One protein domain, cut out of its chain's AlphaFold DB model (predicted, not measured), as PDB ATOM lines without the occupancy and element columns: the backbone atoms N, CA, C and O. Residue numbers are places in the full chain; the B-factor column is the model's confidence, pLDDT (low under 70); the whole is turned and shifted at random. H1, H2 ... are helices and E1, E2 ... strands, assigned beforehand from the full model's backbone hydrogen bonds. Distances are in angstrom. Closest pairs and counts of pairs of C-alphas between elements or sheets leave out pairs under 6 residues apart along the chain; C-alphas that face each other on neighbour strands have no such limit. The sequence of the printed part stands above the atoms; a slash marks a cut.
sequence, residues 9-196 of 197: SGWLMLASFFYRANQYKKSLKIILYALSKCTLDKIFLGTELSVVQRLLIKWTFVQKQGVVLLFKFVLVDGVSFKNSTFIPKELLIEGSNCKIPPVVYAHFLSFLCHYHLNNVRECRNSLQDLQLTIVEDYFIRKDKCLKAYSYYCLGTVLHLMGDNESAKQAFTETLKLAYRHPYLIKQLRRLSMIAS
ATOM      1  N   SER A   9       3.378  12.096 -26.294       78.75
ATOM      2  CA  SER A   9       3.222  13.365 -27.008       78.75
ATOM      3  C   SER A   9       3.780  14.584 -26.268       78.75
ATOM      4  O   SER A   9       4.389  15.445 -26.897       78.75
ATOM      5  N   GLY A  10       3.623  14.654 -24.944       81.38
ATOM      6  CA  GLY A  10       4.184  15.720 -24.113       81.38
ATOM      7  C   GLY A  10       5.713  15.688 -24.102       81.38
ATOM      8  O   GLY A  10       6.357  16.724 -24.274       81.38
ATOM      9  N   TRP A  11       6.302  14.492 -24.010       86.25
ATOM     10  CA  TRP A  11       7.750  14.311 -24.143       86.25
ATOM     11  C   TRP A  11       8.250  14.717 -25.529       86.25
ATOM     12  O   TRP A  11       9.267  15.397 -25.642       86.25
ATOM     13  N   LEU A  12       7.509  14.388 -26.586       89.56
ATOM     14  CA  LEU A  12       7.864  14.786 -27.949       89.56
ATOM     15  C   LEU A  12       7.708  16.293 -28.197       89.56
ATOM     16  O   LEU A  12       8.510  16.880 -28.925       89.56
ATOM     17  N   MET A  13       6.739  16.955 -27.564       87.62
ATOM     18  CA  MET A  13       6.659  18.419 -27.563       87.62
ATOM     19  C   MET A  13       7.871  19.045 -26.870       87.62
ATOM     20  O   MET A  13       8.456  19.990 -27.397       87.62
ATOM     21  N   LEU A  14       8.293  18.495 -25.727       88.81
ATOM     22  CA  LEU A  14       9.499  18.947 -25.035       88.81
ATOM     23  C   LEU A  14      10.758  18.716 -25.887       88.81
ATOM     24  O   LEU A  14      11.607  19.601 -25.985       88.81
ATOM     25  N   ALA A  15      10.869  17.566 -26.554       91.81
ATOM     26  CA  ALA A  15      11.942  17.313 -27.512       91.81
ATOM     27  C   ALA A  15      11.937  18.356 -28.641       91.81
ATOM     28  O   ALA A  15      12.980  18.916 -28.970       91.81
ATOM     29  N   SER A  16      10.757  18.699 -29.164       91.00
ATOM     30  CA  SER A  16      10.599  19.722 -30.206       91.00
ATOM     31  C   SER A  16      11.064  21.099 -29.733       91.00
ATOM     32  O   SER A  16      11.751  21.803 -30.467       91.00
ATOM     33  N   PHE A  17      10.774  21.467 -28.484       92.25
ATOM     34  CA  PHE A  17      11.319  22.680 -27.874       92.25
ATOM     35  C   PHE A  17      12.858  22.678 -27.878       92.25
ATOM     36  O   PHE A  17      13.473  23.634 -28.351       92.25
ATOM     37  N   PHE A  18      13.495  21.594 -27.423       93.19
ATOM     38  CA  PHE A  18      14.960  21.499 -27.428       93.19
ATOM     39  C   PHE A  18      15.548  21.490 -28.837       93.19
ATOM     40  O   PHE A  18      16.597  22.091 -29.059       93.19
ATOM     41  N   TYR A  19      14.869  20.853 -29.788       95.81
ATOM     42  CA  TYR A  19      15.228  20.898 -31.197       95.81
ATOM     43  C   TYR A  19      15.243  22.342 -31.723       95.81
ATOM     44  O   TYR A  19      16.233  22.777 -32.303       95.81
ATOM     45  N   ARG A  20      14.192  23.122 -31.441       92.94
ATOM     46  CA  ARG A  20      14.089  24.540 -31.838       92.94
ATOM     47  C   ARG A  20      15.133  25.430 -31.176       92.94
ATOM     48  O   ARG A  20      15.554  26.415 -31.774       92.94
ATOM     49  N   ALA A  21      15.561  25.069 -29.972       93.94
ATOM     50  CA  ALA A  21      16.661  25.712 -29.267       93.94
ATOM     51  C   ALA A  21      18.056  25.242 -29.743       93.94
ATOM     52  O   ALA A  21      19.047  25.546 -29.083       93.94
ATOM     53  N   ASN A  22      18.148  24.477 -30.841       96.00
ATOM     54  CA  ASN A  22      19.373  23.871 -31.382       96.00
ATOM     55  C   ASN A  22      20.109  22.942 -30.391       96.00
ATOM     56  O   ASN A  22      21.304  22.680 -30.512       96.00
ATOM     57  N   GLN A  23      19.402  22.402 -29.392       97.19
ATOM     58  CA  GLN A  23      19.937  21.464 -28.400       97.19
ATOM     59  C   GLN A  23      19.663  20.014 -28.824       97.19
ATOM     60  O   GLN A  23      19.064  19.227 -28.084       97.19
ATOM     61  N   TYR A  24      20.127  19.641 -30.020       97.56
ATOM     62  CA  TYR A  24      19.794  18.371 -30.682       97.56
ATOM     63  C   TYR A  24      20.121  17.132 -29.840       97.56
ATOM     64  O   TYR A  24      19.305  16.222 -29.730       97.56
ATOM     65  N   LYS A  25      21.266  17.113 -29.144       97.88
ATOM     66  CA  LYS A  25      21.640  15.990 -28.261       97.88
ATOM     67  C   LYS A  25      20.670  15.806 -27.088       97.88
ATOM     68  O   LYS A  25      20.443  14.678 -26.660       97.88
ATOM     69  N   LYS A  26      20.104  16.893 -26.546       97.19
ATOM     70  CA  LYS A  26      19.092  16.808 -25.477       97.19
ATOM     71  C   LYS A  26      17.749  16.354 -26.034       97.19
ATOM     72  O   LYS A  26      17.125  15.489 -25.431       97.19
ATOM     73  N   SER A  27      17.365  16.882 -27.198       96.44
ATOM     74  CA  SER A  27      16.182  16.427 -27.933       96.44
ATOM     75  C   SER A  27      16.226  14.909 -28.153       96.44
ATOM     76  O   SER A  27      15.317  14.210 -27.721       96.44
ATOM     77  N   LEU A  28      17.341  14.377 -28.670       96.44
ATOM     78  CA  LEU A  28      17.536  12.938 -28.889       96.44
ATOM     79  C   LEU A  28      17.367  12.098 -27.618       96.44
ATOM     80  O   LEU A  28      16.691  11.075 -27.651       96.44
ATOM     81  N   LYS A  29      17.911  12.536 -26.474       97.00
ATOM     82  CA  LYS A  29      17.718  11.827 -25.194       97.00
ATOM     83  C   LYS A  29      16.240  11.730 -24.810       97.00
ATOM     84  O   LYS A  29      15.800  10.687 -24.335       97.00
ATOM     85  N   ILE A  30      15.481  12.801 -25.027       92.81
ATOM     86  CA  ILE A  30      14.045  12.840 -24.725       92.81
ATOM     87  C   ILE A  30      13.257  11.993 -25.726       92.81
ATOM     88  O   ILE A  30      12.330  11.303 -25.319       92.81
ATOM     89  N   ILE A  31      13.642  11.991 -27.005       93.12
ATOM     90  CA  ILE A  31      13.027  11.145 -28.038       93.12
ATOM     91  C   ILE A  31      13.219   9.665 -27.703       93.12
ATOM     92  O   ILE A  31      12.245   8.918 -27.692       93.12
ATOM     93  N   LEU A  32      14.441   9.247 -27.361       90.81
ATOM     94  CA  LEU A  32      14.732   7.871 -26.949       90.81
ATOM     95  C   LEU A  32      13.936   7.477 -25.702       90.81
ATOM     96  O   LEU A  32      13.367   6.388 -25.644       90.81
ATOM     97  N   TYR A  33      13.840   8.381 -24.724       89.56
ATOM     98  CA  TYR A  33      12.983   8.169 -23.564       89.56
ATOM     99  C   TYR A  33      11.510   8.010 -23.973       89.56
ATOM    100  O   TYR A  33      10.879   7.040 -23.563       89.56
ATOM    101  N   ALA A  34      10.976   8.895 -24.820       87.69
ATOM    102  CA  ALA A  34       9.597   8.834 -25.301       87.69
ATOM    103  C   ALA A  34       9.306   7.511 -26.030       87.69
ATOM    104  O   ALA A  34       8.319   6.852 -25.711       87.69
ATOM    105  N   LEU A  35      10.204   7.078 -26.923       83.94
ATOM    106  CA  LEU A  35      10.127   5.789 -27.616       83.94
ATOM    107  C   LEU A  35      10.180   4.605 -26.641       83.94
ATOM    108  O   LEU A  35       9.385   3.683 -26.769       83.94
ATOM    109  N   SER A  36      11.024   4.649 -25.603       83.31
ATOM    110  CA  SER A  36      11.062   3.596 -24.572       83.31
ATOM    111  C   SER A  36       9.759   3.476 -23.766       83.31
ATOM    112  O   SER A  36       9.507   2.455 -23.126       83.31
ATOM    113  N   LYS A  37       8.929   4.530 -23.762       80.75
ATOM    114  CA  LYS A  37       7.610   4.546 -23.115       80.75
ATOM    115  C   LYS A  37       6.469   4.181 -24.066       80.75
ATOM    116  O   LYS A  37       5.358   3.964 -23.581       80.75
ATOM    117  N   CYS A  38       6.739   4.056 -25.367       72.12
ATOM    118  CA  CYS A  38       5.813   3.521 -26.360       72.12
ATOM    119  C   CYS A  38       5.713   1.993 -26.217       72.12
ATOM    120  O   CYS A  38       6.280   1.251 -27.014       72.12
ATOM    121  N   THR A  39       5.005   1.506 -25.194       62.31
ATOM    122  CA  THR A  39       4.624   0.085 -25.108       62.31
ATOM    123  C   THR A  39       3.283  -0.140 -25.805       62.31
ATOM    124  O   THR A  39       2.409   0.727 -25.750       62.31
ATOM    125  N   LEU A  40       3.112  -1.296 -26.462       50.03
ATOM    126  CA  LEU A  40       1.881  -1.677 -27.177       50.03
ATOM    127  C   LEU A  40       0.631  -1.425 -26.311       50.03
ATOM    128  O   LEU A  40      -0.294  -0.730 -26.720       50.03
ATOM    129  N   ASP A  41       0.670  -1.884 -25.068       44.28
ATOM    130  CA  ASP A  41      -0.335  -1.774 -24.002       44.28
ATOM    131  C   ASP A  41      -0.696  -0.333 -23.587       44.28
ATOM    132  O   ASP A  41      -1.812  -0.091 -23.125       44.28
ATOM    133  N   LYS A  42       0.183   0.651 -23.805       44.34
ATOM    134  CA  LYS A  42      -0.108   2.079 -23.567       44.34
ATOM    135  C   LYS A  42      -0.646   2.805 -24.797       44.34
ATOM    136  O   LYS A  42      -1.115   3.935 -24.677       44.34
ATOM    137  N   ILE A  43      -0.594   2.158 -25.958       43.66
ATOM    138  CA  ILE A  43      -1.016   2.710 -27.250       43.66
ATOM    139  C   ILE A  43      -2.396   2.157 -27.664       43.66
ATOM    140  O   ILE A  43      -3.093   2.768 -28.469       43.66
ATOM    141  N   PHE A  44      -2.866   1.070 -27.035       37.28
ATOM    142  CA  PHE A  44      -4.212   0.503 -27.230       37.28
ATOM    143  C   PHE A  44      -5.375   1.332 -26.649       37.28
ATOM    144  O   PHE A  44      -6.533   1.018 -26.918       37.28
ATOM    145  N   LEU A  45      -5.116   2.418 -25.915       36.94
ATOM    146  CA  LEU A  45      -6.154   3.319 -25.383       36.94
ATOM    147  C   LEU A  45      -6.664   4.345 -26.423       36.94
ATOM    148  O   LEU A  45      -7.041   5.451 -26.064       36.94
ATOM    149  N   GLY A  46      -6.678   3.985 -27.708       38.00
ATOM    150  CA  GLY A  46      -7.249   4.783 -28.808       38.00
ATOM    151  C   GLY A  46      -8.539   4.196 -29.395       38.00
ATOM    152  O   GLY A  46      -9.067   4.713 -30.379       38.00
ATOM    153  N   THR A  47      -9.064   3.098 -28.840       35.97
ATOM    154  CA  THR A  47     -10.419   2.649 -29.180       35.97
ATOM    155  C   THR A  47     -11.426   3.593 -28.536       35.97
ATOM    156  O   THR A  47     -11.282   3.960 -27.369       35.97
ATOM    157  N   GLU A  48     -12.448   4.007 -29.290       42.97
ATOM    158  CA  GLU A  48     -13.593   4.716 -28.724       42.97
ATOM    159  C   GLU A  48     -14.132   3.913 -27.536       42.97
ATOM    160  O   GLU A  48     -14.796   2.890 -27.705       42.97
ATOM    161  N   LEU A  49     -13.827   4.370 -26.320       47.66
ATOM    162  CA  LEU A  49     -14.442   3.835 -25.117       47.66
ATOM    163  C   LEU A  49     -15.950   3.995 -25.291       47.66
ATOM    164  O   LEU A  49     -16.442   5.106 -25.554       47.66
ATOM    165  N   SER A  50     -16.672   2.882 -25.153       49.81
ATOM    166  CA  SER A  50     -18.128   2.880 -25.234       49.81
ATOM    167  C   SER A  50     -18.691   3.898 -24.238       49.81
ATOM    168  O   SER A  50     -18.074   4.201 -23.211       49.81
ATOM    169  N   VAL A  51     -19.874   4.447 -24.524       49.38
ATOM    170  CA  VAL A  51     -20.541   5.439 -23.656       49.38
ATOM    171  C   VAL A  51     -20.569   4.976 -22.187       49.38
ATOM    172  O   VAL A  51     -20.386   5.781 -21.278       49.38
ATOM    173  N   VAL A  52     -20.680   3.664 -21.965       45.97
ATOM    174  CA  VAL A  52     -20.663   3.000 -20.653       45.97
ATOM    175  C   VAL A  52     -19.311   3.130 -19.940       45.97
ATOM    176  O   VAL A  52     -19.270   3.478 -18.763       45.97
ATOM    177  N   GLN A  53     -18.192   2.938 -20.642       50.75
ATOM    178  CA  GLN A  53     -16.849   3.131 -20.080       50.75
ATOM    179  C   GLN A  53     -16.561   4.612 -19.801       50.75
ATOM    180  O   GLN A  53     -15.937   4.951 -18.795       50.75
ATOM    181  N   ARG A  54     -17.099   5.511 -20.638       52.06
ATOM    182  CA  ARG A  54     -17.052   6.963 -20.417       52.06
ATOM    183  C   ARG A  54     -17.792   7.366 -19.137       52.06
ATOM    184  O   ARG A  54     -17.293   8.202 -18.389       52.06
ATOM    185  N   LEU A  55     -18.943   6.753 -18.858       48.34
ATOM    186  CA  LEU A  55     -19.724   6.991 -17.639       48.34
ATOM    187  C   LEU A  55     -19.073   6.383 -16.390       48.34
ATOM    188  O   LEU A  55     -19.054   7.048 -15.360       48.34
ATOM    189  N   LEU A  56     -18.462   5.198 -16.484       47.12
ATOM    190  CA  LEU A  56     -17.701   4.560 -15.394       47.12
ATOM    191  C   LEU A  56     -16.481   5.388 -14.959       47.12
ATOM    192  O   LEU A  56     -16.216   5.554 -13.767       47.12
ATOM    193  N   ILE A  57     -15.767   5.975 -15.921       49.03
ATOM    194  CA  ILE A  57     -14.651   6.889 -15.643       49.03
ATOM    195  C   ILE A  57     -15.175   8.215 -15.071       49.03
ATOM    196  O   ILE A  57     -14.603   8.754 -14.130       49.03
ATOM    197  N   LYS A  58     -16.311   8.719 -15.569       45.09
ATOM    198  CA  LYS A  58     -16.942   9.942 -15.049       45.09
ATOM    199  C   LYS A  58     -17.434   9.769 -13.606       45.09
ATOM    200  O   LYS A  58     -17.286  10.687 -12.809       45.09
ATOM    201  N   TRP A  59     -17.958   8.594 -13.255       44.44
ATOM    202  CA  TRP A  59     -18.401   8.265 -11.895       44.44
ATOM    203  C   TRP A  59     -17.238   8.125 -10.909       44.44
ATOM    204  O   TRP A  59     -17.334   8.601  -9.782       44.44
ATOM    205  N   THR A  60     -16.109   7.561 -11.340       46.03
ATOM    206  CA  THR A  60     -14.905   7.474 -10.495       46.03
ATOM    207  C   THR A  60     -14.186   8.823 -10.327       46.03
ATOM    208  O   THR A  60     -13.439   9.000  -9.367       46.03
ATOM    209  N   PHE A  61     -14.463   9.810 -11.192       41.75
ATOM    210  CA  PHE A  61     -13.858  11.151 -11.169       41.75
ATOM    211  C   PHE A  61     -14.535  12.171 -10.240       41.75
ATOM    212  O   PHE A  61     -13.881  13.118  -9.809       41.75
ATOM    213  N   VAL A  62     -15.820  12.007  -9.902       47.75
ATOM    214  CA  VAL A  62     -16.559  12.995  -9.081       47.75
ATOM    215  C   VAL A  62     -16.053  13.049  -7.629       47.75
ATOM    216  O   VAL A  62     -16.315  14.017  -6.920       47.75
ATOM    217  N   GLN A  63     -15.259  12.070  -7.182       45.28
ATOM    218  CA  GLN A  63     -14.831  11.980  -5.784       45.28
ATOM    219  C   GLN A  63     -13.478  12.612  -5.417       45.28
ATOM    220  O   GLN A  63     -13.181  12.653  -4.223       45.28
ATOM    221  N   LYS A  64     -12.649  13.133  -6.337       40.69
ATOM    222  CA  LYS A  64     -11.374  13.771  -5.930       40.69
ATOM    223  C   LYS A  64     -11.038  15.050  -6.698       40.69
ATOM    224  O   LYS A  64     -10.887  15.061  -7.914       40.69
ATOM    225  N   GLN A  65     -10.902  16.125  -5.918       42.84
ATOM    226  CA  GLN A  65     -10.538  17.483  -6.314       42.84
ATOM    227  C   GLN A  65      -9.177  17.553  -7.019       42.84
ATOM    228  O   GLN A  65      -8.207  16.924  -6.598       42.84
ATOM    229  N   GLY A  66      -9.087  18.420  -8.028       37.19
ATOM    230  CA  GLY A  66      -7.812  18.908  -8.541       37.19
ATOM    231  C   GLY A  66      -7.922  19.457  -9.954       37.19
ATOM    232  O   GLY A  66      -7.833  18.714 -10.922       37.19
ATOM    233  N   VAL A  67      -8.027  20.780 -10.086       36.44
ATOM    234  CA  VAL A  67      -8.031  21.511 -11.372       36.44
ATOM    235  C   VAL A  67      -6.750  21.252 -12.202       36.44
ATOM    236  O   VAL A  67      -6.741  21.422 -13.416       36.44
ATOM    237  N   VAL A  68      -5.697  20.703 -11.587       37.09
ATOM    238  CA  VAL A  68      -4.455  20.242 -12.240       37.09
ATOM    239  C   VAL A  68      -4.654  18.974 -13.105       37.09
ATOM    240  O   VAL A  68      -3.830  18.677 -13.969       37.09
ATOM    241  N   LEU A  69      -5.761  18.236 -12.942       35.69
ATOM    242  CA  LEU A  69      -6.087  17.042 -13.740       35.69
ATOM    243  C   LEU A  69      -6.798  17.340 -15.070       35.69
ATOM    244  O   LEU A  69      -6.811  16.476 -15.946       35.69
ATOM    245  N   LEU A  70      -7.322  18.555 -15.267       34.00
ATOM    246  CA  LEU A  70      -7.980  18.951 -16.523       34.00
ATOM    247  C   LEU A  70      -7.008  19.015 -17.712       34.00
ATOM    248  O   LEU A  70      -7.420  18.817 -18.850       34.00
ATOM    249  N   PHE A  71      -5.709  19.187 -17.453       34.56
ATOM    250  CA  PHE A  71      -4.659  19.086 -18.472       34.56
ATOM    251  C   PHE A  71      -4.118  17.659 -18.673       34.56
ATOM    252  O   PHE A  71      -3.292  17.445 -19.557       34.56
ATOM    253  N   LYS A  72      -4.560  16.675 -17.874       35.81
ATOM    254  CA  LYS A  72      -3.950  15.332 -17.806       35.81
ATOM    255  C   LYS A  72      -4.687  14.224 -18.552       35.81
ATOM    256  O   LYS A  72      -4.200  13.100 -18.562       35.81
ATOM    257  N   PHE A  73      -5.795  14.524 -19.217       34.81
ATOM    258  CA  PHE A  73      -6.479  13.546 -20.058       34.81
ATOM    259  C   PHE A  73      -6.948  14.178 -21.362       34.81
ATOM    260  O   PHE A  73      -8.109  14.531 -21.539       34.81
ATOM    261  N   VAL A  74      -6.015  14.258 -22.306       35.78
ATOM    262  CA  VAL A  74      -6.341  14.151 -23.723       35.78
ATOM    263  C   VAL A  74      -5.550  12.957 -24.223       35.78
ATOM    264  O   VAL A  74      -4.323  12.981 -24.236       35.78
ATOM    265  N   LEU A  75      -6.267  11.886 -24.547       40.41
ATOM    266  CA  LEU A  75      -5.775  10.762 -25.333       40.41
ATOM    267  C   LEU A  75      -5.111  11.341 -26.581       40.41
ATOM    268  O   LEU A  75      -5.782  11.949 -27.418       40.41
ATOM    269  N   VAL A  76      -3.783  11.279 -26.657       45.28
ATOM    270  CA  VAL A  76      -3.075  11.893 -27.776       45.28
ATOM    271  C   VAL A  76      -2.890  10.857 -28.872       45.28
ATOM    272  O   VAL A  76      -1.836  10.241 -28.980       45.28
ATOM    273  N   ASP A  77      -3.914  10.736 -29.718       57.81
ATOM    274  CA  ASP A  77      -3.883   9.983 -30.986       57.81
ATOM    275  C   ASP A  77      -2.878  10.567 -32.008       57.81
ATOM    276  O   ASP A  77      -2.665  10.020 -33.085       57.81
ATOM    277  N   GLY A  78      -2.239  11.698 -31.692       65.19
ATOM    278  CA  GLY A  78      -1.209  12.322 -32.517       65.19
ATOM    279  C   GLY A  78      -0.658  13.602 -31.896       65.19
ATOM    280  O   GLY A  78      -1.402  14.380 -31.302       65.19
ATOM    281  N   VAL A  79       0.643  13.850 -32.042       70.75
ATOM    282  CA  VAL A  79       1.269  15.125 -31.681       70.75
ATOM    283  C   VAL A  79       0.593  16.218 -32.493       70.75
ATOM    284  O   VAL A  79       0.627  16.188 -33.726       70.75
ATOM    285  N   SER A  80      -0.072  17.139 -31.791       75.62
ATOM    286  CA  SER A  80      -0.869  18.170 -32.431       75.62
ATOM    287  C   SER A  80      -0.235  19.541 -32.324       75.62
ATOM    288  O   SER A  80       0.121  20.001 -31.240       75.62
ATOM    289  N   PHE A  81      -0.120  20.201 -33.472       70.44
ATOM    290  CA  PHE A  81       0.430  21.540 -33.570       70.44
ATOM    291  C   PHE A  81      -0.676  22.506 -33.972       70.44
ATOM    292  O   PHE A  81      -1.227  22.414 -35.067       70.44
ATOM    293  N   LYS A  82      -0.987  23.451 -33.086       69.19
ATOM    294  CA  LYS A  82      -1.898  24.560 -33.364       69.19
ATOM    295  C   LYS A  82      -1.166  25.861 -33.067       69.19
ATOM    296  O   LYS A  82      -0.926  26.163 -31.905       69.19
ATOM    297  N   ASN A  83      -0.776  26.590 -34.117       65.25
ATOM    298  CA  ASN A  83      -0.040  27.861 -34.028       65.25
ATOM    299  C   ASN A  83       1.167  27.810 -33.070       65.25
ATOM    300  O   ASN A  83       1.423  28.751 -32.323       65.25
ATOM    301  N   SER A  84       1.881  26.681 -33.053       70.12
ATOM    302  CA  SER A  84       2.977  26.452 -32.116       70.12
ATOM    303  C   SER A  84       4.312  26.875 -32.720       70.12
ATOM    304  O   SER A  84       4.642  26.501 -33.843       70.12
ATOM    305  N   THR A  85       5.126  27.590 -31.946       76.75
ATOM    306  CA  THR A  85       6.519  27.916 -32.297       76.75
ATOM    307  C   THR A  85       7.460  26.711 -32.175       76.75
ATOM    308  O   THR A  85       8.635  26.799 -32.551       76.75
ATOM    309  N   PHE A  86       6.946  25.579 -31.674       79.31
ATOM    310  CA  PHE A  86       7.686  24.334 -31.481       79.31
ATOM    311  C   PHE A  86       7.722  23.435 -32.721       79.31
ATOM    312  O   PHE A  86       8.404  22.417 -32.697       79.31
ATOM    313  N   ILE A  87       7.030  23.803 -33.802       82.56
ATOM    314  CA  ILE A  87       7.048  23.050 -35.060       82.56
ATOM    315  C   ILE A  87       8.458  23.132 -35.677       82.56
ATOM    316  O   ILE A  87       8.994  24.242 -35.809       82.56
ATOM    317  N   PRO A  88       9.084  21.999 -36.048       86.31
ATOM    318  CA  PRO A  88      10.333  22.001 -36.808       86.31
ATOM    319  C   PRO A  88      10.213  22.839 -38.089       86.31
ATOM    320  O   PRO A  88       9.171  22.825 -38.736       86.31
ATOM    321  N   LYS A  89      11.264  23.579 -38.466       88.12
ATOM    322  CA  LYS A  89      11.217  24.519 -39.612       88.12
ATOM    323  C   LYS A  89      10.950  23.803 -40.935       88.12
ATOM    324  O   LYS A  89      10.321  24.361 -41.822       88.12
ATOM    325  N   GLU A  90      11.453  22.585 -41.039       89.44
ATOM    326  CA  GLU A  90      11.367  21.681 -42.178       89.44
ATOM    327  C   GLU A  90       9.935  21.188 -42.383       89.44
ATOM    328  O   GLU A  90       9.506  20.905 -43.497       89.44
ATOM    329  N   LEU A  91       9.164  21.136 -41.298       83.62
ATOM    330  CA  LEU A  91       7.768  20.763 -41.319       83.62
ATOM    331  C   LEU A  91       6.938  22.026 -41.615       83.62
ATOM    332  O   LEU A  91       6.430  22.675 -40.704       83.62
ATOM    333  N   LEU A  92       6.833  22.392 -42.902       75.25
ATOM    334  CA  LEU A  92       6.155  23.605 -43.410       75.25
ATOM    335  C   LEU A  92       4.619  23.584 -43.227       75.25
ATOM    336  O   LEU A  92       3.850  23.646 -44.188       75.25
ATOM    337  N   ILE A  93       4.155  23.477 -41.984       69.94
ATOM    338  CA  ILE A  93       2.740  23.366 -41.628       69.94
ATOM    339  C   ILE A  93       2.240  24.709 -41.097       69.94
ATOM    340  O   ILE A  93       2.505  25.088 -39.958       69.94
ATOM    341  N   GLU A  94       1.463  25.419 -41.913       59.03
ATOM    342  CA  GLU A  94       0.777  26.652 -41.515       59.03
ATOM    343  C   GLU A  94      -0.698  26.406 -41.166       59.03
ATOM    344  O   GLU A  94      -1.452  25.833 -41.956       59.03
ATOM    345  N   GLY A  95      -1.122  26.918 -40.005       53.72
ATOM    346  CA  GLY A  95      -2.510  27.310 -39.724       53.72
ATOM    347  C   GLY A  95      -3.551  26.205 -39.510       53.72
ATOM    348  O   GLY A  95      -4.709  26.527 -39.258       53.72
ATOM    349  N   SER A  96      -3.191  24.923 -39.567       56.41
ATOM    350  CA  SER A  96      -4.132  23.819 -39.339       56.41
ATOM    351  C   SER A  96      -3.714  22.924 -38.182       56.41
ATOM    352  O   SER A  96      -2.527  22.753 -37.924       56.41
ATOM    353  N   ASN A  97      -4.706  22.308 -37.535       66.81
ATOM    354  CA  ASN A  97      -4.527  21.293 -36.502       66.81
ATOM    355  C   ASN A  97      -3.895  20.037 -37.132       66.81
ATOM    356  O   ASN A  97      -4.594  19.108 -37.536       66.81
ATOM    357  N   CYS A  98      -2.574  20.048 -37.304       72.12
ATOM    358  CA  CYS A  98      -1.831  18.875 -37.740       72.12
ATOM    359  C   CYS A  98      -1.853  17.855 -36.610       72.12
ATOM    360  O   CYS A  98      -1.768  18.241 -35.444       72.12
ATOM    361  N   LYS A  99      -2.007  16.576 -36.946       81.19
ATOM    362  CA  LYS A  99      -1.871  15.466 -36.008       81.19
ATOM    363  C   LYS A  99      -0.925  14.456 -36.632       81.19
ATOM    364  O   LYS A  99      -1.244  13.882 -37.668       81.19
ATOM    365  N   ILE A 100       0.233  14.268 -36.013       85.19
ATOM    366  CA  ILE A 100       1.229  13.290 -36.458       85.19
ATOM    367  C   ILE A 100       1.250  12.155 -35.445       85.19
ATOM    368  O   ILE A 100       1.379  12.445 -34.253       85.19
ATOM    369  N   PRO A 101       1.153  10.883 -35.861       86.25
ATOM    370  CA  PRO A 101       1.299   9.766 -34.936       86.25
ATOM    371  C   PRO A 101       2.582   9.914 -34.099       86.25
ATOM    372  O   PRO A 101       3.629  10.245 -34.662       86.25
ATOM    373  N   PRO A 102       2.553   9.700 -32.771       85.88
ATOM    374  CA  PRO A 102       3.700  10.011 -31.917       85.88
ATOM    375  C   PRO A 102       4.983   9.280 -32.319       85.88
ATOM    376  O   PRO A 102       6.050   9.883 -32.327       85.88
ATOM    377  N   VAL A 103       4.884   8.011 -32.722       86.81
ATOM    378  CA  VAL A 103       6.042   7.212 -33.158       86.81
ATOM    379  C   VAL A 103       6.624   7.747 -34.469       86.81
ATOM    380  O   VAL A 103       7.829   7.960 -34.569       86.81
ATOM    381  N   VAL A 104       5.766   8.084 -35.434       90.25
ATOM    382  CA  VAL A 104       6.170   8.740 -36.689       90.25
ATOM    383  C   VAL A 104       6.883  10.060 -36.399       90.25
ATOM    384  O   VAL A 104       7.965  10.311 -36.925       90.25
ATOM    385  N   TYR A 105       6.312  10.889 -35.522       92.31
ATOM    386  CA  TYR A 105       6.915  12.167 -35.155       92.31
ATOM    387  C   TYR A 105       8.247  11.996 -34.409       92.31
ATOM    388  O   TYR A 105       9.163  12.788 -34.612       92.31
ATOM    389  N   ALA A 106       8.384  10.958 -33.583       92.75
ATOM    390  CA  ALA A 106       9.624  10.636 -32.886       92.75
ATOM    391  C   ALA A 106      10.761  10.301 -33.865       92.75
ATOM    392  O   ALA A 106      11.830  10.904 -33.772       92.75
ATOM    393  N   HIS A 107      10.526   9.406 -34.832       93.75
ATOM    394  CA  HIS A 107      11.532   9.055 -35.842       93.75
ATOM    395  C   HIS A 107      11.840  10.228 -36.780       93.75
ATOM    396  O   HIS A 107      13.007  10.491 -37.069       93.75
ATOM    397  N   PHE A 108      10.824  11.004 -37.171       96.12
ATOM    398  CA  PHE A 108      11.009  12.244 -37.927       96.12
ATOM    399  C   PHE A 108      11.898  13.253 -37.180       96.12
ATOM    400  O   PHE A 108      12.881  13.754 -37.722       96.12
ATOM    401  N   LEU A 109      11.596  13.535 -35.910       96.50
ATOM    402  CA  LEU A 109      12.366  14.488 -35.114       96.50
ATOM    403  C   LEU A 109      13.781  13.968 -34.809       96.50
ATOM    404  O   LEU A 109      14.723  14.761 -34.762       96.50
ATOM    405  N   SER A 110      13.943  12.650 -34.641       97.06
ATOM    406  CA  SER A 110      15.249  11.990 -34.509       97.06
ATOM    407  C   SER A 110      16.101  12.213 -35.755       97.06
ATOM    408  O   SER A 110      17.235  12.685 -35.646       97.06
ATOM    409  N   PHE A 111      15.520  11.981 -36.939       97.94
ATOM    410  CA  PHE A 111      16.165  12.258 -38.219       97.94
ATOM    411  C   PHE A 111      16.642  13.711 -38.286       97.94
ATOM    412  O   PHE A 111      17.820  13.948 -38.533       97.94
ATOM    413  N   LEU A 112      15.772  14.687 -37.994       97.75
ATOM    414  CA  LEU A 112      16.149  16.103 -38.044       97.75
ATOM    415  C   LEU A 112      17.290  16.431 -37.074       97.75
ATOM    416  O   LEU A 112      18.207  17.171 -37.422       97.75
ATOM    417  N   CYS A 113      17.263  15.881 -35.858       97.94
ATOM    418  CA  CYS A 113      18.354  16.072 -34.904       97.94
ATOM    419  C   CYS A 113      19.678  15.519 -35.444       97.94
ATOM    420  O   CYS A 113      20.707  16.173 -35.309       97.94
ATOM    421  N   HIS A 114      19.668  14.330 -36.049       98.00
ATOM    422  CA  HIS A 114      20.864  13.733 -36.639       98.00
ATOM    423  C   HIS A 114      21.342  14.467 -37.890       98.00
ATOM    424  O   HIS A 114      22.553  14.600 -38.064       98.00
ATOM    425  N   TYR A 115      20.419  14.994 -38.694       97.31
ATOM    426  CA  TYR A 115      20.710  15.801 -39.874       97.31
ATOM    427  C   TYR A 115      21.493  17.059 -39.491       97.31
ATOM    428  O   TYR A 115      22.596  17.271 -39.981       97.31
ATOM    429  N   HIS A 116      21.003  17.823 -38.508       97.00
ATOM    430  CA  HIS A 116      21.698  19.021 -38.009       97.00
ATOM    431  C   HIS A 116      23.008  18.720 -37.265       97.00
ATOM    432  O   HIS A 116      23.842  19.605 -37.091       97.00
ATOM    433  N   LEU A 117      23.210  17.477 -36.823       97.44
ATOM    434  CA  LEU A 117      24.474  17.012 -36.247       97.44
ATOM    435  C   LEU A 117      25.427  16.401 -37.292       97.44
ATOM    436  O   LEU A 117      26.507  15.961 -36.909       97.44
ATOM    437  N   ASN A 118      25.053  16.354 -38.577       96.88
ATOM    438  CA  ASN A 118      25.779  15.662 -39.653       96.88
ATOM    439  C   ASN A 118      26.049  14.165 -39.381       96.88
ATOM    440  O   ASN A 118      27.003  13.576 -39.894       96.88
ATOM    441  N   ASN A 119      25.178  13.503 -38.616       96.81
ATOM    442  CA  ASN A 119      25.285  12.073 -38.319       96.81
ATOM    443  C   ASN A 119      24.606  11.239 -39.418       96.81
ATOM    444  O   ASN A 119      23.519  10.696 -39.214       96.81
ATOM    445  N   VAL A 120      25.251  11.111 -40.580       95.62
ATOM    446  CA  VAL A 120      24.676  10.454 -41.775       95.62
ATOM    447  C   VAL A 120      24.194   9.025 -41.500       95.62
ATOM    448  O   VAL A 120      23.121   8.635 -41.961       95.62
ATOM    449  N   ARG A 121      24.954   8.240 -40.724       96.06
ATOM    450  CA  ARG A 121      24.568   6.868 -40.355       96.06
ATOM    451  C   ARG A 121      23.242   6.841 -39.592       96.06
ATOM    452  O   ARG A 121      22.343   6.095 -39.961       96.06
ATOM    453  N   GLU A 122      23.101   7.695 -38.585       95.62
ATOM    454  CA  GLU A 122      21.886   7.752 -37.764       95.62
ATOM    455  C   GLU A 122      20.698   8.389 -38.497       95.62
ATOM    456  O   GLU A 122      19.549   8.043 -38.222       95.62
ATOM    457  N   CYS A 123      20.955   9.261 -39.480       95.38
ATOM    458  CA  CYS A 123      19.918   9.729 -40.402       95.38
ATOM    459  C   CYS A 123      19.319   8.553 -41.183       95.38
ATOM    460  O   CYS A 123      18.101   8.432 -41.264       95.38
ATOM    461  N   ARG A 124      20.164   7.656 -41.713       93.69
ATOM    462  CA  ARG A 124      19.700   6.459 -42.435       93.69
ATOM    463  C   ARG A 124      18.914   5.514 -41.528       93.69
ATOM    464  O   ARG A 124      17.846   5.075 -41.935       93.69
ATOM    465  N   ASN A 125      19.387   5.279 -40.301       91.88
ATOM    466  CA  ASN A 125      18.660   4.471 -39.315       91.88
ATOM    467  C   ASN A 125      17.274   5.073 -39.023       91.88
ATOM    468  O   ASN A 125      16.261   4.396 -39.147       91.88
ATOM    469  N   SER A 126      17.217   6.378 -38.734       92.69
ATOM    470  CA  SER A 126      15.953   7.069 -38.435       92.69
ATOM    471  C   SER A 126      14.988   7.076 -39.628       92.69
ATOM    472  O   SER A 126      13.778   6.975 -39.437       92.69
ATOM    473  N   LEU A 127      15.504   7.185 -40.859       93.19
ATOM    474  CA  LEU A 127      14.710   7.077 -42.087       93.19
ATOM    475  C   LEU A 127      14.137   5.666 -42.263       93.19
ATOM    476  O   LEU A 127      12.956   5.530 -42.577       93.19
ATOM    477  N   GLN A 128      14.949   4.632 -42.042       89.31
ATOM    478  CA  GLN A 128      14.514   3.240 -42.127       89.31
ATOM    479  C   GLN A 128      13.423   2.939 -41.092       89.31
ATOM    480  O   GLN A 128      12.384   2.382 -41.443       89.31
ATOM    481  N   ASP A 129      13.605   3.376 -39.845       88.06
ATOM    482  CA  ASP A 129      12.600   3.216 -38.789       88.06
ATOM    483  C   ASP A 129      11.294   3.954 -39.122       88.06
ATOM    484  O   ASP A 129      10.194   3.433 -38.908       88.06
ATOM    485  N   LEU A 130      11.396   5.161 -39.692       90.44
ATOM    486  CA  LEU A 130      10.241   5.925 -40.155       90.44
ATOM    487  C   LEU A 130       9.489   5.183 -41.269       90.44
ATOM    488  O   LEU A 130       8.264   5.087 -41.214       90.44
ATOM    489  N   GLN A 131      10.203   4.641 -42.259       89.94
ATOM    490  CA  GLN A 131       9.613   3.858 -43.346       89.94
ATOM    491  C   GLN A 131       8.915   2.603 -42.816       89.94
ATOM    492  O   GLN A 131       7.757   2.377 -43.160       89.94
ATOM    493  N   LEU A 132       9.572   1.838 -41.940       82.56
ATOM    494  CA  LEU A 132       8.990   0.649 -41.312       82.56
ATOM    495  C   LEU A 132       7.715   0.994 -40.536       82.56
ATOM    496  O   LEU A 132       6.693   0.337 -40.710       82.56
ATOM    497  N   THR A 133       7.734   2.078 -39.754       82.81
ATOM    498  CA  THR A 133       6.556   2.543 -39.002       82.81
ATOM    499  C   THR A 133       5.370   2.844 -39.928       82.81
ATOM    500  O   THR A 133       4.225   2.550 -39.587       82.81
ATOM    501  N   ILE A 134       5.633   3.422 -41.104       84.69
ATOM    502  CA  ILE A 134       4.599   3.779 -42.085       84.69
ATOM    503  C   ILE A 134       4.085   2.552 -42.843       84.69
ATOM    504  O   ILE A 134       2.874   2.415 -43.011       84.69
ATOM    505  N   VAL A 135       4.982   1.677 -43.304       77.38
ATOM    506  CA  VAL A 135       4.644   0.490 -44.110       77.38
ATOM    507  C   VAL A 135       3.853  -0.527 -43.296       77.38
ATOM    508  O   VAL A 135       2.822  -1.005 -43.760       77.38
ATOM    509  N   GLU A 136       4.274  -0.790 -42.060       72.62
ATOM    510  CA  GLU A 136       3.592  -1.728 -41.160       72.62
ATOM    511  C   GLU A 136       2.270  -1.163 -40.600       72.62
ATOM    512  O   GLU A 136       1.582  -1.813 -39.807       72.62
ATOM    513  N   ASP A 137       1.905   0.073 -40.981       69.19
ATOM    514  CA  ASP A 137       0.809   0.851 -40.395       69.19
ATOM    515  C   ASP A 137       0.871   0.848 -38.856       69.19
ATOM    516  O   ASP A 137      -0.154   0.894 -38.157       69.19
ATOM    517  N   TYR A 138       2.093   0.779 -38.317       61.25
ATOM    518  CA  TYR A 138       2.335   0.579 -36.901       61.25
ATOM    519  C   TYR A 138       1.875   1.831 -36.158       61.25
ATOM    520  O   TYR A 138       2.457   2.907 -36.280       61.25
ATOM    521  N   PHE A 139       0.764   1.695 -35.427       59.81
ATOM    522  CA  PHE A 139       0.072   2.789 -34.734       59.81
ATOM    523  C   PHE A 139      -0.558   3.875 -35.633       59.81
ATOM    524  O   PHE A 139      -0.886   4.951 -35.142       59.81
ATOM    525  N   ILE A 140      -0.776   3.604 -36.927       60.75
ATOM    526  CA  ILE A 140      -1.375   4.559 -37.892       60.75
ATOM    527  C   ILE A 140      -2.827   4.163 -38.268       60.75
ATOM    528  O   ILE A 140      -3.517   4.845 -39.026       60.75
ATOM    529  N   ARG A 141      -3.342   3.045 -37.738       58.72
ATOM    530  CA  ARG A 141      -4.514   2.359 -38.310       58.72
ATOM    531  C   ARG A 141      -5.821   3.178 -38.335       58.72
ATOM    532  O   ARG A 141      -6.296   3.683 -37.325       58.72
ATOM    533  N   LYS A 142      -6.447   3.138 -39.523       64.19
ATOM    534  CA  LYS A 142      -7.777   3.632 -39.959       64.19
ATOM    535  C   LYS A 142      -7.965   5.138 -40.169       64.19
ATOM    536  O   LYS A 142      -8.925   5.494 -40.854       64.19
ATOM    537  N   ASP A 143      -7.064   6.005 -39.711       75.25
ATOM    538  CA  ASP A 143      -7.167   7.441 -40.003       75.25
ATOM    539  C   ASP A 143      -6.318   7.829 -41.227       75.25
ATOM    540  O   ASP A 143      -5.088   7.920 -41.178       75.25
ATOM    541  N   LYS A 144      -6.995   8.092 -42.354       80.56
ATOM    542  CA  LYS A 144      -6.357   8.556 -43.599       80.56
ATOM    543  C   LYS A 144      -5.603   9.878 -43.412       80.56
ATOM    544  O   LYS A 144      -4.616  10.101 -44.106       80.56
ATOM    545  N   CYS A 145      -6.041  10.735 -42.491       79.75
ATOM    546  CA  CYS A 145      -5.396  12.008 -42.191       79.75
ATOM    547  C   CYS A 145      -4.058  11.794 -41.477       79.75
ATOM    548  O   CYS A 145      -3.046  12.357 -41.894       79.75
ATOM    549  N   LEU A 146      -4.024  10.922 -40.464       81.06
ATOM    550  CA  LEU A 146      -2.777  10.550 -39.787       81.06
ATOM    551  C   LEU A 146      -1.789   9.918 -40.767       81.06
ATOM    552  O   LEU A 146      -0.630  10.321 -40.809       81.06
ATOM    553  N   LYS A 147      -2.261   8.994 -41.615       86.69
ATOM    554  CA  LYS A 147      -1.425   8.366 -42.646       86.69
ATOM    555  C   LYS A 147      -0.884   9.391 -43.649       86.69
ATOM    556  O   LYS A 147       0.294   9.330 -43.995       86.69
ATOM    557  N   ALA A 148      -1.692  10.374 -44.058       87.56
ATOM    558  CA  ALA A 148      -1.239  11.467 -44.921       87.56
ATOM    559  C   ALA A 148      -0.091  12.264 -44.278       87.56
ATOM    560  O   ALA A 148       0.941  12.473 -44.920       87.56
ATOM    561  N   TYR A 149      -0.229  12.662 -43.007       87.44
ATOM    562  CA  TYR A 149       0.835  13.369 -42.286       87.44
ATOM    563  C   TYR A 149       2.099  12.525 -42.100       87.44
ATOM    564  O   TYR A 149       3.202  13.074 -42.129       87.44
ATOM    565  N   SER A 150       1.978  11.204 -41.973       90.56
ATOM    566  CA  SER A 150       3.146  10.323 -41.932       90.56
ATOM    567  C   SER A 150       3.914  10.317 -43.253       90.56
ATOM    568  O   SER A 150       5.130  10.503 -43.250       90.56
ATOM    569  N   TYR A 151       3.215  10.208 -44.389       91.81
ATOM    570  CA  TYR A 151       3.843  10.346 -45.708       91.81
ATOM    571  C   TYR A 151       4.429  11.743 -45.939       91.81
ATOM    572  O   TYR A 151       5.466  11.870 -46.582       91.81
ATOM    573  N   TYR A 152       3.825  12.786 -45.361       91.12
ATOM    574  CA  TYR A 152       4.364  14.144 -45.438       91.12
ATOM    575  C   TYR A 152       5.711  14.259 -44.712       91.12
ATOM    576  O   TYR A 152       6.666  14.828 -45.247       91.12
ATOM    577  N   CYS A 153       5.814  13.668 -43.516       93.00
ATOM    578  CA  CYS A 153       7.077  13.575 -42.782       93.00
ATOM    579  C   CYS A 153       8.122  12.791 -43.584       93.00
ATOM    580  O   CYS A 153       9.258  13.244 -43.698       93.00
ATOM    581  N   LEU A 154       7.728  11.659 -44.182       94.75
ATOM    582  CA  LEU A 154       8.603  10.842 -45.025       94.75
ATOM    583  C   LEU A 154       9.127  11.619 -46.243       94.75
ATOM    584  O   LEU A 154      10.330  11.642 -46.483       94.75
ATOM    585  N   GLY A 155       8.249  12.302 -46.981       93.19
ATOM    586  CA  GLY A 155       8.651  13.112 -48.134       93.19
ATOM    587  C   GLY A 155       9.613  14.233 -47.747       93.19
ATOM    588  O   GLY A 155      10.600  14.469 -48.440       93.19
ATOM    589  N   THR A 156       9.388  14.861 -46.591       93.12
ATOM    590  CA  THR A 156      10.277  15.906 -46.059       93.12
ATOM    591  C   THR A 156      11.686  15.370 -45.802       93.12
ATOM    592  O   THR A 156      12.660  15.982 -46.237       93.12
ATOM    593  N   VAL A 157      11.824  14.218 -45.134       95.25
ATOM    594  CA  VAL A 157      13.155  13.658 -44.832       95.25
ATOM    595  C   VAL A 157      13.869  13.133 -46.077       95.25
ATOM    596  O   VAL A 157      15.077  13.315 -46.194       95.25
ATOM    597  N   LEU A 158      13.143  12.549 -47.034       95.00
ATOM    598  CA  LEU A 158      13.713  12.096 -48.308       95.00
ATOM    599  C   LEU A 158      14.250  13.274 -49.126       95.00
ATOM    600  O   LEU A 158      15.366  13.208 -49.639       95.00
ATOM    601  N   HIS A 159      13.509  14.384 -49.157       93.38
ATOM    602  CA  HIS A 159      13.957  15.604 -49.819       93.38
ATOM    603  C   HIS A 159      15.230  16.173 -49.171       93.38
ATOM    604  O   HIS A 159      16.171  16.524 -49.877       93.38
ATOM    605  N   LEU A 160      15.313  16.191 -47.834       93.44
ATOM    606  CA  LEU A 160      16.522  16.626 -47.113       93.44
ATOM    607  C   LEU A 160      17.745  15.740 -47.393       93.44
ATOM    608  O   LEU A 160      18.873  16.229 -47.350       93.44
ATOM    609  N   MET A 161      17.534  14.453 -47.683       93.31
ATOM    610  CA  MET A 161      18.594  13.524 -48.097       93.31
ATOM    611  C   MET A 161      18.992  13.672 -49.575       93.31
ATOM    612  O   MET A 161      19.945  13.021 -50.003       93.31
ATOM    613  N   GLY A 162      18.281  14.493 -50.353       92.56
ATOM    614  CA  GLY A 162      18.481  14.649 -51.796       92.56
ATOM    615  C   GLY A 162      17.814  13.567 -52.654       92.56
ATOM    616  O   GLY A 162      17.984  13.576 -53.872       92.56
ATOM    617  N   ASP A 163      17.036  12.656 -52.061       93.31
ATOM    618  CA  ASP A 163      16.261  11.646 -52.792       93.31
ATOM    619  C   ASP A 163      14.917  12.234 -53.248       93.31
ATOM    620  O   ASP A 163      13.848  11.988 -52.679       93.31
ATOM    621  N   ASN A 164      14.995  13.089 -54.268       91.38
ATOM    622  CA  ASN A 164      13.856  13.859 -54.759       91.38
ATOM    623  C   ASN A 164      12.768  12.988 -55.402       91.38
ATOM    624  O   ASN A 164      11.586  13.305 -55.272       91.38
ATOM    625  N   GLU A 165      13.138  11.881 -56.052       91.94
ATOM    626  CA  GLU A 165      12.171  10.973 -56.677       91.94
ATOM    627  C   GLU A 165      11.334  10.248 -55.619       91.94
ATOM    628  O   GLU A 165      10.100  10.280 -55.673       91.94
ATOM    629  N   SER A 166      11.971   9.680 -54.591       93.12
ATOM    630  CA  SER A 166      11.239   9.055 -53.485       93.12
ATOM    631  C   SER A 166      10.440  10.089 -52.687       93.12
ATOM    632  O   SER A 166       9.311   9.818 -52.268       93.12
ATOM    633  N   ALA A 167      10.975  11.303 -52.505       91.69
ATOM    634  CA  ALA A 167      10.247  12.392 -51.858       91.69
ATOM    635  C   ALA A 167       8.960  12.744 -52.620       91.69
ATOM    636  O   ALA A 167       7.888  12.854 -52.020       91.69
ATOM    637  N   LYS A 168       9.037  12.850 -53.952       90.25
ATOM    638  CA  LYS A 168       7.888  13.104 -54.831       90.25
ATOM    639  C   LYS A 168       6.836  12.005 -54.725       90.25
ATOM    640  O   LYS A 168       5.642  12.313 -54.661       90.25
ATOM    641  N   GLN A 169       7.249  10.741 -54.654       91.88
ATOM    642  CA  GLN A 169       6.328   9.623 -54.430       91.88
ATOM    643  C   GLN A 169       5.619   9.745 -53.074       91.88
ATOM    644  O   GLN A 169       4.390   9.679 -53.023       91.88
ATOM    645  N   ALA A 170       6.356  10.014 -51.994       91.75
ATOM    646  CA  ALA A 170       5.775  10.188 -50.664       91.75
ATOM    647  C   ALA A 170       4.784  11.366 -50.610       91.75
ATOM    648  O   ALA A 170       3.670  11.214 -50.111       91.75
ATOM    649  N   PHE A 171       5.125  12.513 -51.207       89.75
ATOM    650  CA  PHE A 171       4.208  13.653 -51.310       89.75
ATOM    651  C   PHE A 171       2.970  13.349 -52.163       89.75
ATOM    652  O   PHE A 171       1.871  13.822 -51.860       89.75
ATOM    653  N   THR A 172       3.117  12.524 -53.201       88.56
ATOM    654  CA  THR A 172       1.990  12.049 -54.014       88.56
ATOM    655  C   THR A 172       1.044  11.178 -53.184       88.56
ATOM    656  O   THR A 172      -0.172  11.369 -53.243       88.56
ATOM    657  N   GLU A 173       1.572  10.275 -52.355       89.75
ATOM    658  CA  GLU A 173       0.761   9.484 -51.420       89.75
ATOM    659  C   GLU A 173       0.071  10.361 -50.367       89.75
ATOM    660  O   GLU A 173      -1.120  10.177 -50.092       89.75
ATOM    661  N   THR A 174       0.750  11.394 -49.853       88.56
ATOM    662  CA  THR A 174       0.106  12.402 -48.997       88.56
ATOM    663  C   THR A 174      -1.103  13.030 -49.693       88.56
ATOM    664  O   THR A 174      -2.168  13.115 -49.080       88.56
ATOM    665  N   LEU A 175      -0.986  13.441 -50.963       84.44
ATOM    666  CA  LEU A 175      -2.089  14.051 -51.719       84.44
ATOM    667  C   LEU A 175      -3.266  13.091 -51.927       84.44
ATOM    668  O   LEU A 175      -4.415  13.492 -51.728       84.44
ATOM    669  N   LYS A 176      -2.995  11.828 -52.285       85.75
ATOM    670  CA  LYS A 176      -4.033  10.796 -52.466       85.75
ATOM    671  C   LYS A 176      -4.855  10.599 -51.191       85.75
ATOM    672  O   LYS A 176      -6.079  10.475 -51.247       85.75
ATOM    673  N   LEU A 177      -4.193  10.604 -50.035       84.00
ATOM    674  CA  LEU A 177      -4.834  10.429 -48.733       84.00
ATOM    675  C   LEU A 177      -5.513  11.712 -48.226       84.00
ATOM    676  O   LEU A 177      -6.542  11.644 -47.552       84.00
ATOM    677  N   ALA A 178      -4.981  12.882 -48.588       75.12
ATOM    678  CA  ALA A 178      -5.458  14.195 -48.162       75.12
ATOM    679  C   ALA A 178      -6.636  14.753 -48.984       75.12
ATOM    680  O   ALA A 178      -6.994  15.911 -48.783       75.12
ATOM    681  N   TYR A 179      -7.281  13.974 -49.865       60.81
ATOM    682  CA  TYR A 179      -8.336  14.444 -50.787       60.81
ATOM    683  C   TYR A 179      -9.508  15.207 -50.116       60.81
ATOM    684  O   TYR A 179     -10.192  15.987 -50.769       60.81
ATOM    685  N   ARG A 180      -9.723  15.054 -48.798       61.34
ATOM    686  CA  ARG A 180     -10.721  15.814 -48.006       61.34
ATOM    687  C   ARG A 180     -10.128  16.846 -47.028       61.34
ATOM    688  O   ARG A 180     -10.857  17.416 -46.221       61.34
ATOM    689  N   HIS A 181      -8.824  17.103 -47.089       65.75
ATOM    690  CA  HIS A 181      -8.094  17.998 -46.189       65.75
ATOM    691  C   HIS A 181      -7.420  19.137 -46.978       65.75
ATOM    692  O   HIS A 181      -6.230  19.059 -47.291       65.75
ATOM    693  N   PRO A 182      -8.153  20.229 -47.279       64.69
ATOM    694  CA  PRO A 182      -7.674  21.317 -48.144       64.69
ATOM    695  C   PRO A 182      -6.384  21.997 -47.650       64.69
ATOM    696  O   PRO A 182      -5.637  22.560 -48.448       64.69
ATOM    697  N   TYR A 183      -6.081  21.909 -46.353       67.75
ATOM    698  CA  TYR A 183      -4.867  22.471 -45.751       67.75
ATOM    699  C   TYR A 183      -3.588  21.725 -46.155       67.75
ATOM    700  O   TYR A 183      -2.621  22.366 -46.564       67.75
ATOM    701  N   LEU A 184      -3.607  20.387 -46.124       66.12
ATOM    702  CA  LEU A 184      -2.497  19.543 -46.592       66.12
ATOM    703  C   LEU A 184      -2.242  19.769 -48.088       66.12
ATOM    704  O   LEU A 184      -1.100  19.928 -48.510       66.12
ATOM    705  N   ILE A 185      -3.312  19.891 -48.880       67.69
ATOM    706  CA  ILE A 185      -3.231  20.194 -50.317       67.69
ATOM    707  C   ILE A 185      -2.583  21.570 -50.561       67.69
ATOM    708  O   ILE A 185      -1.725  21.703 -51.433       67.69
ATOM    709  N   LYS A 186      -2.951  22.598 -49.783       69.88
ATOM    710  CA  LYS A 186      -2.358  23.945 -49.886       69.88
ATOM    711  C   LYS A 186      -0.864  23.952 -49.535       69.88
ATOM    712  O   LYS A 186      -0.099  24.654 -50.192       69.88
ATOM    713  N   GLN A 187      -0.451  23.179 -48.529       69.25
ATOM    714  CA  GLN A 187       0.952  23.062 -48.105       69.25
ATOM    715  C   GLN A 187       1.801  22.323 -49.149       69.25
ATOM    716  O   GLN A 187       2.855  22.815 -49.548       69.25
ATOM    717  N   LEU A 188       1.296  21.212 -49.688       68.38
ATOM    718  CA  LEU A 188       1.975  20.441 -50.734       68.38
ATOM    719  C   LEU A 188       2.149  21.235 -52.033       68.38
ATOM    720  O   LEU A 188       3.202  21.146 -52.653       68.38
ATOM    721  N   ARG A 189       1.178  22.083 -52.403       66.81
ATOM    722  CA  ARG A 189       1.310  22.993 -53.557       66.81
ATOM    723  C   ARG A 189       2.437  24.020 -53.403       66.81
ATOM    724  O   ARG A 189       2.983  24.475 -54.401       66.81
ATOM    725  N   ARG A 190       2.786  24.407 -52.171       64.44
ATOM    726  CA  ARG A 190       3.936  25.289 -51.920       64.44
ATOM    727  C   ARG A 190       5.253  24.530 -52.028       64.44
ATOM    728  O   ARG A 190       6.179  25.043 -52.639       64.44
ATOM    729  N   LEU A 191       5.312  23.302 -51.516       60.69
ATOM    730  CA  LEU A 191       6.481  22.436 -51.691       60.69
ATOM    731  C   LEU A 191       6.723  22.080 -53.162       60.69
ATOM    732  O   LEU A 191       7.863  22.140 -53.597       60.69
ATOM    733  N   SER A 192       5.679  21.823 -53.957       54.06
ATOM    734  CA  SER A 192       5.821  21.616 -55.408       54.06
ATOM    735  C   SER A 192       6.238  22.877 -56.177       54.06
ATOM    736  O   SER A 192       6.719  22.762 -57.296       54.06
ATOM    737  N   MET A 193       6.045  24.075 -55.606       47.56
ATOM    738  CA  MET A 193       6.585  25.327 -56.161       47.56
ATOM    739  C   MET A 193       8.044  25.577 -55.751       47.56
ATOM    740  O   MET A 193       8.762  26.235 -56.492       47.56
ATOM    741  N   ILE A 194       8.488  25.063 -54.598       44.88
ATOM    742  CA  ILE A 194       9.890  25.149 -54.144       44.88
ATOM    743  C   ILE A 194      10.745  24.071 -54.823       44.88
ATOM    744  O   ILE A 194      11.891  24.320 -55.181       44.88
ATOM    745  N   ALA A 195      10.177  22.886 -55.034       41.59
ATOM    746  CA  ALA A 195      10.804  21.762 -55.712       41.59
ATOM    747  C   ALA A 195      10.490  21.756 -57.215       41.59
ATOM    748  O   ALA A 195      10.226  20.680 -57.738       41.59
ATOM    749  N   SER A 196      10.438  22.933 -57.862       36.84
ATOM    750  CA  SER A 196      10.102  23.100 -59.286       36.84
ATOM    751  C   SER A 196      10.563  21.898 -60.117       36.84
ATOM    752  O   SER A 196      11.765  21.665 -60.250       36.84
TER     753      SER A 196
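This is residues 9 to 196 of the 197 residues of an uncharacterized protein of Mytilus coruscus (UniProt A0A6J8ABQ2). Five helices side by side, H1, H2, H5, H6 and H7, make an up-and-down bundle, each running against the one before it in the chain; H8 packs on H7, and H9 packs on H8. A short two-stranded hairpin, E1 and E2, sits beside the first residues of H1 and H5 and beside H7, while residues 50 to 56 and 58 to 74, with most of H4, stick out as a long arm. The printed part has 188 residues, with nine named helices and two named strands in the order H1 H2 H3 H4 E1 E2 H5 H6 H7 H8 H9; the sheet E1 - E2 is antiparallel and the class is mostly helix. The whole is compact, with a radius of gyration of the C-alphas of 17.6 A, yet elongated, spanning 59 by 38 by 30 A.

H1, residues 9 to 20, begins at C-alpha 9 (3.222, 13.365, -27.008) and is 16.3 A long. H2 is residues 24 to 37, 19.9 A; H3 is residues 40 to 43; H4 is residues 51 to 61, 15.3 A. E1 is residues 79 to 81 and E2 residues 98 to 100. H5, residues 102 to 116, is 21.0 A; H6, residues 120 to 135, 22.5 A; H7, residues 144 to 160, 24.5 A; H8, residues 164 to 177, 19.9 A. H9, residues 182 to 194, is 19.0 A and ends at C-alpha 194 (9.890, 25.149, -54.144).

H1 and H2 form a helical hairpin, with C-alphas 15 and 27 closest at 4.4 A. H5 is the hub: it touches H1 (C-alphas 9 and 102, 6.0 A), H2 (24 and 113, 5.0 A), H6 (111 and 123, 5.0 A) and H7 (104 and 150, 6.3 A; residues 150 to 157 of H7 alone). H5 and H6 form a helical hairpin at a shallow tilt of 20 degrees, opposite ways. H7 and H8 form another, with C-alphas 155 and 167 closest at 4.1 A. E1 and E2 form a hairpin, with N 79 and O 100 within hydrogen-bond range at 2.7 A. H3 and H4 touch no helix. Every O i to N i+4 pair is within hydrogen-bond range in H1, H2, H4, H5, H6, H7 and H8; in H9, 8 of 9 are; H3 is too short for one.

The C-alphas of Gln 63 and Ser 196 are farthest apart, 60.1 A. The printed part has no cut. The links H4 to E1 and E1 to E2 are long. The mean pLDDT of the printed part is 74.8; residues 39 to 78, 82 to 83, 93 to 97, 137 to 142 and 179 to 196 are under 70.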